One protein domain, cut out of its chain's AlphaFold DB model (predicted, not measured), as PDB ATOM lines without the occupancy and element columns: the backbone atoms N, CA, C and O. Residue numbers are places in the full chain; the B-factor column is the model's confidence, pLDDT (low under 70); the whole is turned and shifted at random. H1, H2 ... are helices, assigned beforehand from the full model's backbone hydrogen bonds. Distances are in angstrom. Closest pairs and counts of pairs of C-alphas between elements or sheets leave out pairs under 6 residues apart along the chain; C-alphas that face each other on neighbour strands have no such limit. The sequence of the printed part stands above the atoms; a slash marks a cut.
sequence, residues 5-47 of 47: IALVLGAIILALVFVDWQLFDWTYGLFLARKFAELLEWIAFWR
ATOM      1  N   ILE A   5      47.918  20.838   8.515       94.94
ATOM      2  CA  ILE A   5      46.472  21.025   8.338       94.94
ATOM      3  C   ILE A   5      45.750  19.677   8.241       94.94
ATOM      4  O   ILE A   5      44.706  19.498   8.858       94.94
ATOM      5  N   ALA A   6      46.310  18.707   7.517       94.62
ATOM      6  CA  ALA A   6      45.706  17.382   7.389       94.62
ATOM      7  C   ALA A   6      45.656  16.647   8.738       94.62
ATOM      8  O   ALA A   6      44.663  15.986   9.032       94.62
ATOM      9  N   LEU A   7      46.686  16.803   9.579       95.25
ATOM     10  CA  LEU A   7      46.699  16.237  10.932       95.25
ATOM     11  C   LEU A   7      45.621  16.868  11.820       95.25
ATOM     12  O   LEU A   7      44.883  16.148  12.489       95.25
ATOM     13  N   VAL A   8      45.498  18.197  11.791       96.19
ATOM     14  CA  VAL A   8      44.477  18.917  12.567       96.19
ATOM     15  C   VAL A   8      43.070  18.531  12.108       96.19
ATOM     16  O   VAL A   8      42.226  18.206  12.939       96.19
ATOM     17  N   LEU A   9      42.821  18.494  10.797       96.56
ATOM     18  CA  LEU A   9      41.526  18.081  10.252       96.56
ATOM     19  C   LEU A   9      41.194  16.629  10.609       96.56
ATOM     20  O   LEU A   9      40.072  16.349  11.022       96.56
ATOM     21  N   GLY A  10      42.166  15.718  10.517       96.31
ATOM     22  CA  GLY A  10      41.985  14.327  10.930       96.31
ATOM     23  C   GLY A  10      41.614  14.203  12.409       96.31
ATOM     24  O   GLY A  10      40.665  13.498  12.747       96.31
ATOM     25  N   ALA A  11      42.302  14.940  13.286       97.50
ATOM     26  CA  ALA A  11      41.995  14.960  14.715       97.50
ATOM     27  C   ALA A  11      40.586  15.508  15.000       97.50
ATOM     28  O   ALA A  11      39.859  14.930  15.806       97.50
ATOM     29  N   ILE A  12      40.177  16.578  14.310       98.06
ATOM     30  CA  ILE A  12      38.829  17.153  14.436       98.06
ATOM     31  C   ILE A  12      37.763  16.134  14.018       98.06
ATOM     32  O   ILE A  12      36.792  15.940  14.745       98.06
ATOM     33  N   ILE A  13      37.946  15.457  12.882       97.19
ATOM     34  CA  ILE A  13      36.989  14.452  12.395       97.19
ATOM     35  C   ILE A  13      36.840  13.317  13.413       97.19
ATOM     36  O   ILE A  13      35.718  12.960  13.765       97.19
ATOM     37  N   LEU A  14      37.952  12.786  13.933       98.12
ATOM     38  CA  LEU A  14      37.913  11.722  14.941       98.12
ATOM     39  C   LEU A  14      37.214  12.173  16.230       98.12
ATOM     40  O   LEU A  14      36.412  11.420  16.779       98.12
ATOM     41  N   ALA A  15      37.473  13.400  16.688       98.19
ATOM     42  CA  ALA A  15      36.806  13.957  17.860       98.19
ATOM     43  C   ALA A  15      35.288  14.080  17.649       98.19
ATOM     44  O   ALA A  15      34.520  13.702  18.529       98.19
ATOM     45  N   LEU A  16      34.844  14.548  16.478       97.56
ATOM     46  CA  LEU A  16      33.418  14.664  16.156       97.56
ATOM     47  C   LEU A  16      32.723  13.300  16.075       97.56
ATOM     48  O   LEU A  16      31.621  13.155  16.596       97.56
ATOM     49  N   VAL A  17      33.373  12.293  15.486       97.44
ATOM     50  CA  VAL A  17      32.851  10.914  15.458       97.44
ATOM     51  C   VAL A  17      32.735  10.346  16.872       97.44
ATOM     52  O   VAL A  17      31.733   9.723  17.211       97.44
ATOM     53  N   PHE A  18      33.732  10.588  17.725       98.12
ATOM     54  CA  PHE A  18      33.685  10.150  19.118       98.12
ATOM     55  C   PHE A  18      32.549  10.828  19.899       98.12
ATOM     56  O   PHE A  18      31.858  10.171  20.675       98.12
ATOM     57  N   VAL A  19      32.325  12.123  19.666       98.19
ATOM     58  CA  VAL A  19      31.202  12.872  20.245       98.19
ATOM     59  C   VAL A  19      29.854  12.314  19.775       98.19
ATOM     60  O   VAL A  19      28.968  12.130  20.607       98.19
ATOM     61  N   ASP A  20      29.703  12.005  18.481       97.50
ATOM     62  CA  ASP A  20      28.487  11.379  17.933       97.50
ATOM     63  C   ASP A  20      28.197  10.024  18.584       97.50
ATOM     64  O   ASP A  20      27.069   9.748  18.989       97.50
ATOM     65  N   TRP A  21      29.230   9.206  18.772       96.62
ATOM     66  CA  TRP A  21      29.076   7.923  19.444       96.62
ATOM     67  C   TRP A  21      28.658   8.075  20.914       96.62
ATOM     68  O   TRP A  21      27.722   7.414  21.355       96.62
ATOM     69  N   GLN A  22      29.333   8.940  21.674       98.19
ATOM     70  CA  GLN A  22      29.141   9.026  23.126       98.19
ATOM     71  C   GLN A  22      27.887   9.798  23.545       98.19
ATOM     72  O   GLN A  22      27.266   9.447  24.545       98.19
ATOM     73  N   LEU A  23      27.530  10.869  22.829       98.19
ATOM     74  CA  LEU A  23      26.423  11.749  23.220       98.19
ATOM     75  C   LEU A  23      25.145  11.503  22.419       98.19
ATOM     76  O   LEU A  23      24.062  11.854  22.887       98.19
ATOM     77  N   PHE A  24      25.265  10.938  21.218       96.88
ATOM     78  CA  PHE A  24      24.169  10.876  20.253       96.88
ATOM     79  C   PHE A  24      23.909   9.467  19.714       96.88
ATOM     80  O   PHE A  24      23.065   9.309  18.834       96.88
ATOM     81  N   ASP A  25      24.595   8.449  20.246       96.00
ATOM     82  CA  ASP A  25      24.374   7.029  19.943       96.00
ATOM     83  C   ASP A  25      24.363   6.744  18.424       96.00
ATOM     84  O   ASP A  25      23.502   6.044  17.891       96.00
ATOM     85  N   TRP A  26      25.306   7.366  17.703       96.19
ATOM     86  CA  TRP A  26      25.455   7.303  16.238       96.19
ATOM     87  C   TRP A  26      24.332   7.935  15.405       96.19
ATOM     88  O   TRP A  26      24.281   7.736  14.186       96.19
ATOM     89  N   THR A  27      23.431   8.709  16.010       97.25
ATOM     90  CA  THR A  27      22.280   9.294  15.305       97.25
ATOM     91  C   THR A  27      22.709  10.134  14.098       97.25
ATOM     92  O   THR A  27      22.145   9.972  13.009       97.25
ATOM     93  N   TYR A  28      23.707  11.011  14.244       96.50
ATOM     94  CA  TYR A  28      24.105  11.896  13.148       96.50
ATOM     95  C   TYR A  28      24.953  11.170  12.103       96.50
ATOM     96  O   TYR A  28      24.746  11.381  10.904       96.50
ATOM     97  N   GLY A  29      25.856  10.285  12.526       95.88
ATOM     98  CA  GLY A  29      26.653   9.455  11.627       95.88
ATOM     99  C   GLY A  29      25.788   8.552  10.746       95.88
ATOM    100  O   GLY A  29      25.971   8.522   9.527       95.88
ATOM    101  N   LEU A  30      24.789   7.879  11.327       96.75
ATOM    102  CA  LEU A  30      23.852   7.026  10.585       96.75
ATOM    103  C   LEU A  30      22.933   7.838   9.668       96.75
ATOM    104  O   LEU A  30      22.686   7.434   8.528       96.75
ATOM    105  N   PHE A  31      22.460   9.000  10.124       97.31
ATOM    106  CA  PHE A  31      21.702   9.921   9.279       97.31
ATOM    107  C   PHE A  31      22.509  10.340   8.042       97.31
ATOM    108  O   PHE A  31      22.010  10.252   6.916       97.31
ATOM    109  N   LEU A  32      23.768  10.747   8.238       97.00
ATOM    110  CA  LEU A  32      24.647  11.165   7.150       97.00
ATOM    111  C   LEU A  32      24.942  10.007   6.190       97.00
ATOM    112  O   LEU A  32      24.860  10.194   4.976       97.00
ATOM    113  N   ALA A  33      25.210   8.807   6.713       96.94
ATOM    114  CA  ALA A  33      25.430   7.608   5.904       96.94
ATOM    115  C   ALA A  33      24.222   7.290   5.009       96.94
ATOM    116  O   ALA A  33      24.392   7.003   3.822       96.94
ATOM    117  N   ARG A  34      22.996   7.415   5.536       97.81
ATOM    118  CA  ARG A  34      21.769   7.216   4.752       97.81
ATOM    119  C   ARG A  34      21.645   8.229   3.616       97.81
ATOM    120  O   ARG A  34      21.339   7.846   2.492       97.81
ATOM    121  N   LYS A  35      21.928   9.508   3.882       97.75
ATOM    122  CA  LYS A  35      21.925  10.555   2.846       97.75
ATOM    123  C   LYS A  35      22.998  10.346   1.790       97.75
ATOM    124  O   LYS A  35      22.757  10.606   0.615       97.75
ATOM    125  N   PHE A  36      24.154   9.834   2.191       97.81
ATOM    126  CA  PHE A  36      25.206   9.487   1.249       97.81
ATOM    127  C   PHE A  36      24.805   8.300   0.363       97.81
ATOM    128  O   PHE A  36      25.055   8.334  -0.836       97.81
ATOM    129  N   ALA A  37      24.126   7.290   0.915       97.69
ATOM    130  CA  ALA A  37      23.580   6.179   0.134       97.69
ATOM    131  C   ALA A  37      22.521   6.649  -0.883       97.69
ATOM    132  O   ALA A  37      22.616   6.294  -2.054       97.69
ATOM    133  N   GLU A  38      21.588   7.519  -0.475       97.62
ATOM    134  CA  GLU A  38      20.613   8.149  -1.387       97.62
ATOM    135  C   GLU A  38      21.317   8.924  -2.521       97.62
ATOM    136  O   GLU A  38      20.923   8.844  -3.685       97.62
ATOM    137  N   LEU A  39      22.395   9.651  -2.202       97.75
ATOM    138  CA  LEU A  39      23.199  10.357  -3.202       97.75
ATOM    139  C   LEU A  39      23.883   9.385  -4.173       97.75
ATOM    140  O   LEU A  39      23.910   9.650  -5.373       97.75
ATOM    141  N   LEU A  40      24.428   8.271  -3.679       97.44
ATOM    142  CA  LEU A  40      25.043   7.246  -4.524       97.44
ATOM    143  C   LEU A  40      24.025   6.619  -5.481       97.44
ATOM    144  O   LEU A  40      24.343   6.449  -6.656       97.44
ATOM    145  N   GLU A  41      22.811   6.322  -5.013       96.88
ATOM    146  CA  GLU A  41      21.717   5.833  -5.862       96.88
ATOM    147  C   GLU A  41      21.341   6.853  -6.940       96.88
ATOM    148  O   GLU A  41      21.211   6.499  -8.113       96.88
ATOM    149  N   TRP A  42      21.237   8.133  -6.569       97.06
ATOM    150  CA  TRP A  42      20.983   9.209  -7.523       97.06
ATOM    151  C   TRP A  42      22.095   9.295  -8.575       97.06
ATOM    152  O   TRP A  42      21.796   9.280  -9.762       97.06
ATOM    153  N   ILE A  43      23.373   9.307  -8.178       97.00
ATOM    154  CA  ILE A  43      24.509   9.314  -9.122       97.00
ATOM    155  C   ILE A  43      24.477   8.074 -10.027       97.00
ATOM    156  O   ILE A  43      24.707   8.190 -11.229       97.00
ATOM    157  N   ALA A  44      24.179   6.897  -9.469       96.06
ATOM    158  CA  ALA A  44      24.102   5.650 -10.222       96.06
ATOM    159  C   ALA A  44      22.978   5.653 -11.268       96.06
ATOM    160  O   ALA A  44      23.128   4.994 -12.293       96.06
ATOM    161  N   PHE A  45      21.893   6.395 -11.029       95.38
ATOM    162  CA  PHE A  45      20.827   6.624 -12.004       95.38
ATOM    163  C   PHE A  45      21.275   7.496 -13.191       95.38
ATOM    164  O   PHE A  45      20.819   7.268 -14.307       95.38
ATOM    165  N   TRP A  46      22.162   8.478 -12.975       91.62
ATOM    166  CA  TRP A  46      22.681   9.348 -14.048       91.62
ATOM    167  C   TRP A  46      23.797   8.723 -14.883       91.62
ATOM    168  O   TRP A  46      24.179   9.306 -15.900       91.62
ATOM    169  N   ARG A  47      24.347   7.590 -14.440       75.06
ATOM    170  CA  ARG A  47      25.286   6.804 -15.240       75.06
ATOM    171  C   ARG A  47      24.543   6.071 -16.349       75.06
ATOM    172  O   ARG A  47      24.989   6.214 -17.506       75.06
TER     173      ARG A  47
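AT A GLANCE: This is residues 5 to 47 of the 47 residues of the protein "Glyceraldehyde-3-phosphate dehydrogenase" of Pseudooceanicola atlanticus (UniProt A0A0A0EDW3). Two long helices, H1 and then H2, meet near their ends at a tight link and open into a wide, flat L. The far arms, residues 5 to 15 of H1 and residues 31 to 47 with most of H2, stand free. The printed part has 43 residues with two named helices and no named strand; the class is all helix. It is only just extended, close to loose, with a radius of gyration of the C-alphas of 13.9 A and spans of 35 by 28 by 6 A.

IN THESE COORDINATES: Find C-alpha 5 at (46.472, 21.025, 8.338); from there H1, residues 5 to 24, runs 27.2 A to C-alpha 24 at (24.169, 10.876, 20.253). After Asp 25 and Trp 26, H2, residues 27 to 46, runs 29.4 A to C-alpha 46 at (22.681, 9.348, -14.048).

HOW THE PARTS SIT: Look at Asp 20 and Tyr 28, the closest C-alphas of H1 and H2, 6.5 A apart. The helices touch there, H1 with residues 17 to 20 alone and H2 with residues 27 to 29 alone. They run opposite ways at a steep tilt of 65 degrees. In H1 and H2 every O i to N i+4 pair is within hydrogen-bond range.

THE WHOLE: The C-alphas farthest apart are those of Leu 23 and Arg 47, 38.8 A. The printed part has no cut, and its one link between helices is tight. The mean pLDDT of the printed part is 96.4, and no printed residue is under 70.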